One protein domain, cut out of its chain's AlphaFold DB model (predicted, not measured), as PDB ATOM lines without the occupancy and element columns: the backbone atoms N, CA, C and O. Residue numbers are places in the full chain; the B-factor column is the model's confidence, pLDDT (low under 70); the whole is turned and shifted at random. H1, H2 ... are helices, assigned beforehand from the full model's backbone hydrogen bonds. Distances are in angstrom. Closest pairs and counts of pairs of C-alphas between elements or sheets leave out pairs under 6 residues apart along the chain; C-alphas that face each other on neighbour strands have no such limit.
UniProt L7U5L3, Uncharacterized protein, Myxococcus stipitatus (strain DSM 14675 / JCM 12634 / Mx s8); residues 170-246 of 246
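What this domain is: This is residues 170 to 246 of the 246 residues of an uncharacterized protein of Myxococcus stipitatus (strain DSM 14675 / JCM 12634 / Mx s8) (UniProt L7U5L3). One long helix, H2, stands in the middle, with short H1 beside its first end on one side and H3 crossing it on another. A long loop, residues 202 to 228, folds back along H2 before H3. The printed part has 77 residues with three named helices, H1, H2, H3 in chain order, and no named strand; the class is all helix, with 35 residues in named elements, under half. It is compact, with a radius of gyration of the C-alphas of 12.9 A, and spans 41 by 33 by 23 A.

How they stand to each other: Start at H2, residues 182 to 201. H1, residues 174 to 179, is close but not clearly touching: the closest C-alphas, Leu 177 and Arg 185, are 5.9 A apart. Their tilt is shallow, 25 degrees, opposite ways. H3, residues 229 to 237, is also close to H2 but not clearly touching, about perpendicular at 83 degrees; its closest C-alphas are Phe 194 and Phe 234, 6.7 A. H1 and H3 are apart. In H2 and H3 every O i to N i+4 pair is within hydrogen-bond range; in H1, 1 of 2.

Where its parts are: Find C-alpha 182 at (170.616, 273.317, 319.190); H2 runs 28.8 A to C-alpha 201. H1 is 8.8 A long; H3, 12.3 A, ends at C-alpha 237, (168.720, 255.564, 333.923).

The domain as a whole: Look for the farthest C-alphas at Asp 172 and Ala 246, 42.4 A apart. The printed part has no cut; H1 to H2 is a tight link, H2 to H3 a long one. Residues 204 to 211 and 244 to 246 have pLDDT under 70.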
ATOM      1  N   VAL A 170     159.745 262.130 314.022       94.56
ATOM      2  CA  VAL A 170     161.110 262.673 314.081       94.56
ATOM      3  C   VAL A 170     161.962 262.146 312.919       94.56
ATOM      4  O   VAL A 170     162.661 262.931 312.278       94.56
ATOM      5  N   ASP A 171     161.867 260.851 312.607       93.94
ATOM      6  CA  ASP A 171     162.655 260.189 311.557       93.94
ATOM      7  C   ASP A 171     162.285 260.658 310.146       93.94
ATOM      8  O   ASP A 171     163.166 260.912 309.323       93.94
ATOM      9  N   ASP A 172     160.998 260.893 309.884       93.75
ATOM     10  CA  ASP A 172     160.506 261.432 308.611       93.75
ATOM     11  C   ASP A 172     161.021 262.868 308.342       93.75
ATOM     12  O   ASP A 172     160.789 263.419 307.264       93.75
ATOM     13  N   ARG A 173     161.681 263.509 309.321       92.12
ATOM     14  CA  ARG A 173     162.093 264.922 309.297       92.12
ATOM     15  C   ARG A 173     163.533 265.160 309.764       92.12
ATOM     16  O   ARG A 173     163.862 266.263 310.205       92.12
ATOM     17  N   LEU A 174     164.420 264.171 309.658       89.12
ATOM     18  CA  LEU A 174     165.815 264.310 310.109       89.12
ATOM     19  C   LEU A 174     166.567 265.484 309.453       89.12
ATOM     20  O   LEU A 174     167.405 266.118 310.095       89.12
ATOM     21  N   ASP A 175     166.250 265.829 308.203       89.50
ATOM     22  CA  ASP A 175     166.849 266.969 307.500       89.50
ATOM     23  C   ASP A 175     166.459 268.320 308.131       89.50
ATOM     24  O   ASP A 175     167.287 269.231 308.245       89.50
ATOM     25  N   VAL A 176     165.210 268.439 308.588       90.00
ATOM     26  CA  VAL A 176     164.701 269.597 309.331       90.00
ATOM     27  C   VAL A 176     165.317 269.637 310.725       90.00
ATOM     28  O   VAL A 176     165.733 270.700 311.196       90.00
ATOM     29  N   LEU A 177     165.424 268.481 311.382       88.69
ATOM     30  CA  LEU A 177     166.051 268.354 312.694       88.69
ATOM     31  C   LEU A 177     167.507 268.840 312.667       88.69
ATOM     32  O   LEU A 177     167.926 269.588 313.552       88.69
ATOM     33  N   ALA A 178     168.265 268.482 311.627       88.06
ATOM     34  CA  ALA A 178     169.655 268.903 311.460       88.06
ATOM     35  C   ALA A 178     169.808 270.436 311.401       88.06
ATOM     36  O   ALA A 178     170.768 270.980 311.951       88.06
ATOM     37  N   LYS A 179     168.833 271.132 310.800       89.25
ATOM     38  CA  LYS A 179     168.789 272.600 310.659       89.25
ATOM     39  C   LYS A 179     168.131 273.317 311.844       89.25
ATOM     40  O   LYS A 179     168.113 274.545 311.880       89.25
ATOM     41  N   SER A 180     167.564 272.571 312.789       89.56
ATOM     42  CA  SER A 180     166.887 273.135 313.955       89.56
ATOM     43  C   SER A 180     167.882 273.730 314.956       89.56
ATOM     44  O   SER A 180     169.066 273.386 314.978       89.56
ATOM     45  N   GLN A 181     167.381 274.619 315.814       91.00
ATOM     46  CA  GLN A 181     168.153 275.214 316.908       91.00
ATOM     47  C   GLN A 181     168.692 274.124 317.847       91.00
ATOM     48  O   GLN A 181     168.042 273.093 318.041       91.00
ATOM     49  N   VAL A 182     169.871 274.349 318.442       91.88
ATOM     50  CA  VAL A 182     170.616 273.317 319.190       91.88
ATOM     51  C   VAL A 182     169.760 272.680 320.287       91.88
ATOM     52  O   VAL A 182     169.713 271.456 320.397       91.88
ATOM     53  N   HIS A 183     169.042 273.493 321.061       90.44
ATOM     54  CA  HIS A 183     168.204 273.024 322.164       90.44
ATOM     55  C   HIS A 183     166.971 272.240 321.681       90.44
ATOM     56  O   HIS A 183     166.646 271.212 322.269       90.44
ATOM     57  N   VAL A 184     166.325 272.660 320.581       92.69
ATOM     58  CA  VAL A 184     165.203 271.914 319.977       92.69
ATOM     59  C   VAL A 184     165.692 270.560 319.488       92.69
ATOM     60  O   VAL A 184     165.064 269.541 319.766       92.69
ATOM     61  N   ARG A 185     166.842 270.534 318.805       93.06
ATOM     62  CA  ARG A 185     167.441 269.296 318.306       93.06
ATOM     63  C   ARG A 185     167.744 268.327 319.442       93.06
ATOM     64  O   ARG A 185     167.306 267.184 319.387       93.06
ATOM     65  N   LYS A 186     168.438 268.788 320.484       93.62
ATOM     66  CA  LYS A 186     168.741 267.980 321.672       93.62
ATOM     67  C   LYS A 186     167.478 267.445 322.346       93.62
ATOM     68  O   LYS A 186     167.412 266.261 322.649       93.62
ATOM     69  N   LEU A 187     166.465 268.292 322.535       94.81
ATOM     70  CA  LEU A 187     165.202 267.884 323.145       94.81
ATOM     71  C   LEU A 187     164.487 266.812 322.313       94.81
ATOM     72  O   LEU A 187     164.033 265.810 322.856       94.81
ATOM     73  N   LEU A 188     164.417 266.980 320.991       95.19
ATOM     74  CA  LEU A 188     163.817 265.983 320.102       95.19
ATOM     75  C   LEU A 188     164.604 264.668 320.097       95.19
ATOM     76  O   LEU A 188     163.987 263.606 320.060       95.19
ATOM     77  N   VAL A 189     165.933 264.720 320.205       94.31
ATOM     78  CA  VAL A 189     166.767 263.525 320.393       94.31
ATOM     79  C   VAL A 189     166.417 262.815 321.705       94.31
ATOM     80  O   VAL A 189     166.153 261.618 321.675       94.31
ATOM     81  N   VAL A 190     166.302 263.536 322.829       95.75
ATOM     82  CA  VAL A 190     165.855 262.958 324.114       95.75
ATOM     83  C   VAL A 190     164.502 262.265 323.970       95.75
ATOM     84  O   VAL A 190     164.354 261.116 324.380       95.75
ATOM     85  N   LEU A 191     163.518 262.938 323.367       96.81
ATOM     86  CA  LEU A 191     162.164 262.399 323.202       96.81
ATOM     87  C   LEU A 191     162.128 261.180 322.272       96.81
ATOM     88  O   LEU A 191     161.388 260.226 322.530       96.81
ATOM     89  N   ARG A 192     162.945 261.189 321.214       95.56
ATOM     90  CA  ARG A 192     163.106 260.057 320.301       95.56
ATOM     91  C   ARG A 192     163.735 258.863 321.016       95.56
ATOM     92  O   ARG A 192     163.188 257.767 320.935       95.56
ATOM     93  N   THR A 193     164.833 259.061 321.745       95.31
ATOM     94  CA  THR A 193     165.500 257.981 322.488       95.31
ATOM     95  C   THR A 193     164.604 257.415 323.585       95.31
ATOM     96  O   THR A 193     164.502 256.201 323.711       95.31
ATOM     97  N   PHE A 194     163.884 258.272 324.314       95.88
ATOM     98  CA  PHE A 194     162.871 257.842 325.278       95.88
ATOM     99  C   PHE A 194     161.807 256.941 324.630       95.88
ATOM    100  O   PHE A 194     161.467 255.890 325.166       95.88
ATOM    101  N   SER A 195     161.316 257.323 323.449       96.06
ATOM    102  CA  SER A 195     160.313 256.542 322.717       96.06
ATOM    103  C   SER A 195     160.853 255.185 322.254       96.06
ATOM    104  O   SER A 195     160.140 254.187 322.318       96.06
ATOM    105  N   LEU A 196     162.113 255.124 321.812       94.38
ATOM    106  CA  LEU A 196     162.767 253.868 321.427       94.38
ATOM    107  C   LEU A 196     162.951 252.922 322.621       94.38
ATOM    108  O   LEU A 196     162.688 251.729 322.487       94.38
ATOM    109  N   ASP A 197     163.351 253.448 323.781       93.50
ATOM    110  CA  ASP A 197     163.497 252.654 325.007       93.50
ATOM    111  C   ASP A 197     162.155 252.079 325.469       93.50
ATOM    112  O   ASP A 197     162.081 250.912 325.857       93.50
ATOM    113  N   ALA A 198     161.082 252.866 325.378       94.06
ATOM    114  CA  ALA A 198     159.745 252.400 325.722       94.06
ATOM    115  C   ALA A 198     159.263 251.274 324.786       94.06
ATOM    116  O   ALA A 198     158.784 250.247 325.260       94.06
ATOM    117  N   LEU A 199     159.476 251.405 323.469       93.44
ATOM    118  CA  LEU A 199     159.155 250.348 322.494       93.44
ATOM    119  C   LEU A 199     159.969 249.067 322.719       93.44
ATOM    120  O   LEU A 199     159.471 247.960 322.509       93.44
ATOM    121  N   ALA A 200     161.227 249.203 323.136       90.31
ATOM    122  CA  ALA A 200     162.067 248.060 323.460       90.31
ATOM    123  C   ALA A 200     161.564 247.300 324.691       90.31
ATOM    124  O   ALA A 200     161.508 246.071 324.683       90.31
ATOM    125  N   ALA A 201     161.153 248.031 325.729       88.00
ATOM    126  CA  ALA A 201     160.576 247.443 326.932       88.00
ATOM    127  C   ALA A 201     159.265 246.680 326.651       88.00
ATOM    128  O   ALA A 201     158.967 245.707 327.338       88.00
ATOM    129  N   GLU A 202     158.513 247.077 325.619       85.50
ATOM    130  CA  GLU A 202     157.272 246.422 325.176       85.50
ATOM    131  C   GLU A 202     157.498 245.154 324.319       85.50
ATOM    132  O   GLU A 202     156.532 244.486 323.950       85.50
ATOM    133  N   GLY A 203     158.752 244.774 324.033       70.31
ATOM    134  CA  GLY A 203     159.099 243.530 323.326       70.31
ATOM    135  C   GLY A 203     159.765 243.708 321.956       70.31
ATOM    136  O   GLY A 203     159.892 242.735 321.212       70.31
ATOM    137  N   GLY A 204     160.194 244.923 321.604       60.94
ATOM    138  CA  GLY A 204     160.973 245.202 320.391       60.94
ATOM    139  C   GLY A 204     162.492 245.087 320.590       60.94
ATOM    140  O   GLY A 204     163.017 245.329 321.673       60.94
ATOM    141  N   ALA A 205     163.236 244.772 319.524       55.41
ATOM    142  CA  ALA A 205     164.692 244.925 319.523       55.41
ATOM    143  C   ALA A 205     165.052 246.424 319.554       55.41
ATOM    144  O   ALA A 205     164.820 247.142 318.581       55.41
ATOM    145  N   ALA A 206     165.596 246.904 320.676       55.34
ATOM    146  CA  ALA A 206     166.068 248.280 320.816       55.34
ATOM    147  C   ALA A 206     167.275 248.529 319.904       55.34
ATOM    148  O   ALA A 206     168.288 247.844 320.026       55.34
ATOM    149  N   VAL A 207     167.223 249.563 319.064       55.19
ATOM    150  CA  VAL A 207     168.435 250.142 318.467       55.19
ATOM    151  C   VAL A 207     168.370 251.657 318.617       55.19
ATOM    152  O   VAL A 207     168.091 252.392 317.675       55.19
ATOM    153  N   ALA A 208     168.607 252.141 319.835       53.66
ATOM    154  CA  ALA A 208     169.103 253.499 320.009       53.66
ATOM    155  C   ALA A 208     170.629 253.450 319.852       53.66
ATOM    156  O   ALA A 208     171.306 252.751 320.607       53.66
ATOM    157  N   GLY A 209     171.169 254.157 318.858       53.31
ATOM    158  CA  GLY A 209     172.612 254.315 318.714       53.31
ATOM    159  C   GLY A 209     173.178 255.052 319.939       53.31
ATOM    160  O   GLY A 209     172.631 256.089 320.314       53.31
ATOM    161  N   PRO A 210     174.245 254.557 320.586       49.25
ATOM    162  CA  PRO A 210     174.767 255.130 321.831       49.25
ATOM    163  C   PRO A 210     175.271 256.584 321.715       49.25
ATOM    164  O   PRO A 210     175.365 257.260 322.735       49.25
ATOM    165  N   GLY A 211     175.538 257.087 320.503       60.44
ATOM    166  CA  GLY A 211     176.144 258.408 320.286       60.44
ATOM    167  C   GLY A 211     175.194 259.613 320.360       60.44
ATOM    168  O   GLY A 211     175.655 260.737 320.545       60.44
ATOM    169  N   ASP A 212     173.876 259.422 320.251       71.19
ATOM    170  CA  ASP A 212     172.952 260.557 320.075       71.19
ATOM    171  C   ASP A 212     172.819 261.432 321.342       71.19
ATOM    172  O   ASP A 212     172.542 262.632 321.258       71.19
ATOM    173  N   LEU A 213     173.061 260.860 322.528       81.06
ATOM    174  CA  LEU A 213     172.893 261.549 323.815       81.06
ATOM    175  C   LEU A 213     174.176 262.193 324.367       81.06
ATOM    176  O   LEU A 213     174.091 262.962 325.323       81.06
ATOM    177  N   GLU A 214     175.350 261.942 323.775       77.12
ATOM    178  CA  GLU A 214     176.653 262.367 324.329       77.12
ATOM    179  C   GLU A 214     176.798 263.894 324.475       77.12
ATOM    180  O   GLU A 214     177.565 264.386 325.300       77.12
ATOM    181  N   SER A 215     176.033 264.668 323.699       85.00
ATOM    182  CA  SER A 215     176.073 266.138 323.720       85.00
ATOM    183  C   SER A 215     175.186 266.794 324.794       85.00
ATOM    184  O   SER A 215     175.175 268.029 324.917       85.00
ATOM    185  N   ILE A 216     174.418 266.006 325.550       90.50
ATOM    186  CA  ILE A 216     173.432 266.494 326.523       90.50
ATOM    187  C   ILE A 216     174.051 266.515 327.916       90.50
ATOM    188  O   ILE A 216     174.570 265.511 328.402       90.50
ATOM    189  N   ARG A 217     173.982 267.668 328.586       90.38
ATOM    190  CA  ARG A 217     174.530 267.809 329.936       90.38
ATOM    191  C   ARG A 217     173.552 267.235 330.971       90.38
ATOM    192  O   ARG A 217     172.345 267.462 330.850       90.38
ATOM    193  N   PRO A 218     174.040 266.567 332.031       91.25
ATOM    194  CA  PRO A 218     173.193 266.179 333.153       91.25
ATOM    195  C   PRO A 218     172.431 267.382 333.719       91.25
ATOM    196  O   PRO A 218     173.003 268.455 333.915       91.25
ATOM    197  N   GLY A 219     171.133 267.210 333.958       91.06
ATOM    198  CA  GLY A 219     170.244 268.255 334.459       91.06
ATOM    199  C   GLY A 219     169.637 269.178 333.395       91.06
ATOM    200  O   GLY A 219     168.609 269.788 333.688       91.06
ATOM    201  N   GLU A 220     170.180 269.233 332.166       91.75
ATOM    202  CA  GLU A 220     169.729 270.135 331.078       91.75
ATOM    203  C   GLU A 220     168.228 269.981 330.772       91.75
ATOM    204  O   GLU A 220     167.531 270.966 330.547       91.75
ATOM    205  N   PHE A 221     167.712 268.752 330.851       94.19
ATOM    206  CA  PHE A 221     166.303 268.424 330.603       94.19
ATOM    207  C   PHE A 221     165.583 267.841 331.825       94.19
ATOM    208  O   PHE A 221     164.546 267.194 331.688       94.19
ATOM    209  N   SER A 222     166.101 268.078 333.034       92.81
ATOM    210  CA  SER A 222     165.488 267.585 334.281       92.81
ATOM    211  C   SER A 222     164.031 268.034 334.456       92.81
ATOM    212  O   SER A 222     163.211 267.278 334.976       92.81
ATOM    213  N   TYR A 223     163.678 269.215 333.939       93.19
ATOM    214  CA  TYR A 223     162.310 269.737 333.968       93.19
ATOM    215  C   TYR A 223     161.294 268.828 333.261       93.19
ATOM    216  O   TYR A 223     160.127 268.827 333.654       93.19
ATOM    217  N   LEU A 224     161.713 268.019 332.277       94.88
ATOM    218  CA  LEU A 224     160.826 267.063 331.607       94.88
ATOM    219  C   LEU A 224     160.295 266.002 332.575       94.88
ATOM    220  O   LEU A 224     159.176 265.537 332.395       94.88
ATOM    221  N   GLY A 225     161.078 265.627 333.592       93.12
ATOM    222  CA  GLY A 225     160.693 264.628 334.590       93.12
ATOM    223  C   GLY A 225     159.734 265.150 335.663       93.12
ATOM    224  O   GLY A 225     158.993 264.361 336.240       93.12
ATOM    225  N   SER A 226     159.681 266.469 335.888       90.56
ATOM    226  CA  SER A 226     158.970 267.084 337.025       90.56
ATOM    227  C   SER A 226     157.487 266.704 337.145       90.56
ATOM    228  O   SER A 226     156.976 266.556 338.251       90.56
ATOM    229  N   GLN A 227     156.796 266.520 336.015       90.25
ATOM    230  CA  GLN A 227     155.391 266.087 335.954       90.25
ATOM    231  C   GLN A 227     155.205 264.842 335.070       90.25
ATOM    232  O   GLN A 227     154.105 264.524 334.600       90.25
ATOM    233  N   TRP A 228     156.293 264.108 334.833       95.88
ATOM    234  CA  TRP A 228     156.305 262.925 333.986       95.88
ATOM    235  C   TRP A 228     157.219 261.842 334.571       95.88
ATOM    236  O   TRP A 228     158.368 261.699 334.149       95.88
ATOM    237  N   PRO A 229     156.690 261.007 335.486       95.62
ATOM    238  CA  PRO A 229     157.490 260.010 336.200       95.62
ATOM    239  C   PRO A 229     158.259 259.047 335.284       95.62
ATOM    240  O   PRO A 229     159.424 258.751 335.527       95.62
ATOM    241  N   ALA A 230     157.650 258.593 334.182       96.00
ATOM    242  CA  ALA A 230     158.328 257.718 333.220       96.00
ATOM    243  C   ALA A 230     159.545 258.392 332.552       96.00
ATOM    244  O   ALA A 230     160.584 257.756 332.379       96.00
ATOM    245  N   MET A 231     159.442 259.683 332.219       97.19
ATOM    246  CA  MET A 231     160.562 260.456 331.674       97.19
ATOM    247  C   MET A 231     161.644 260.685 332.729       97.19
ATOM    248  O   MET A 231     162.827 260.596 332.421       97.19
ATOM    249  N   GLU A 232     161.265 260.929 333.982       96.44
ATOM    250  CA  GLU A 232     162.223 261.049 335.081       96.44
ATOM    251  C   GLU A 232     163.049 259.768 335.264       96.44
ATOM    252  O   GLU A 232     164.280 259.832 335.333       96.44
ATOM    253  N   VAL A 233     162.391 258.605 335.286       95.75
ATOM    254  CA  VAL A 233     163.059 257.297 335.379       95.75
ATOM    255  C   VAL A 233     164.028 257.101 334.214       95.75
ATOM    256  O   VAL A 233     165.179 256.728 334.438       95.75
ATOM    257  N   PHE A 234     163.600 257.416 332.990       95.75
ATOM    258  CA  PHE A 234     164.458 257.361 331.807       95.75
ATOM    259  C   PHE A 234     165.685 258.278 331.935       95.75
ATOM    260  O   PHE A 234     166.816 257.827 331.745       95.75
ATOM    261  N   LEU A 235     165.493 259.548 332.307       95.38
ATOM    262  CA  LEU A 235     166.592 260.507 332.445       95.38
ATOM    263  C   LEU A 235     167.604 260.051 333.502       95.38
ATOM    264  O   LEU A 235     168.808 260.167 333.281       95.38
ATOM    265  N   ARG A 236     167.143 259.495 334.629       94.25
ATOM    266  CA  ARG A 236     168.024 258.929 335.662       94.25
ATOM    267  C   ARG A 236     168.783 257.704 335.149       94.25
ATOM    268  O   ARG A 236     170.001 257.654 335.304       94.25
ATOM    269  N   ALA A 237     168.102 256.768 334.485       92.19
ATOM    270  CA  ALA A 237     168.720 255.564 333.923       92.19
ATOM    271  C   ALA A 237     169.797 255.881 332.867       92.19
ATOM    272  O   ALA A 237     170.779 255.154 332.741       92.19
ATOM    273  N   ARG A 238     169.640 256.993 332.139       91.88
ATOM    274  CA  ARG A 238     170.606 257.488 331.146       91.88
ATOM    275  C   ARG A 238     171.672 258.436 331.721       91.88
ATOM    276  O   ARG A 238     172.471 258.962 330.957       91.88
ATOM    277  N   GLY A 239     171.691 258.687 333.035       90.94
ATOM    278  CA  GLY A 239     172.645 259.611 333.668       90.94
ATOM    279  C   GLY A 239     172.429 261.093 333.318       90.94
ATOM    280  O   GLY A 239     173.321 261.913 333.521       90.94
ATOM    281  N   LEU A 240     171.251 261.441 332.793       92.19
ATOM    282  CA  LEU A 240     170.857 262.793 332.379       92.19
ATOM    283  C   LEU A 240     170.056 263.549 333.453       92.19
ATOM    284  O   LEU A 240     169.772 264.737 333.291       92.19
ATOM    285  N   GLY A 241     169.680 262.877 334.545       87.00
ATOM    286  CA  GLY A 241     169.027 263.502 335.697       87.00
ATOM    287  C   GLY A 241     169.886 264.595 336.346       87.00
ATOM    288  O   GLY A 241     171.102 264.656 336.152       87.00
ATOM    289  N   ALA A 242     169.254 265.477 337.125       82.31
ATOM    290  CA  ALA A 242     170.004 266.400 337.971       82.31
ATOM    291  C   ALA A 242     170.834 265.588 338.977       82.31
ATOM    292  O   ALA A 242     170.319 264.645 339.580       82.31
ATOM    293  N   LYS A 243     172.113 265.935 339.152       71.44
ATOM    294  CA  LYS A 243     172.890 265.379 340.261       71.44
ATOM    295  C   LYS A 243     172.253 265.879 341.552       71.44
ATOM    296  O   LYS A 243     172.112 267.090 341.718       71.44
ATOM    297  N   GLU A 244     171.869 264.966 342.438       58.53
ATOM    298  CA  GLU A 244     171.575 265.336 343.820       58.53
ATOM    299  C   GLU A 244     172.821 266.046 344.360       58.53
ATOM    300  O   GLU A 244     173.936 265.528 344.254       58.53
ATOM    301  N   ALA A 245     172.654 267.287 344.819       50.38
ATOM    302  CA  ALA A 245     173.716 267.989 345.518       50.38
ATOM    303  C   ALA A 245     173.952 267.232 346.831       50.38
ATOM    304  O   ALA A 245     173.113 267.297 347.729       50.38
ATOM    305  N   ALA A 246     175.025 266.441 346.862       37.06
ATOM    306  CA  ALA A 246     175.518 265.769 348.059       37.06
ATOM    307  C   ALA A 246     176.047 266.783 349.080       37.06
ATOM    308  O   ALA A 246     176.626 267.807 348.641       37.06
TER     309      ALA A 246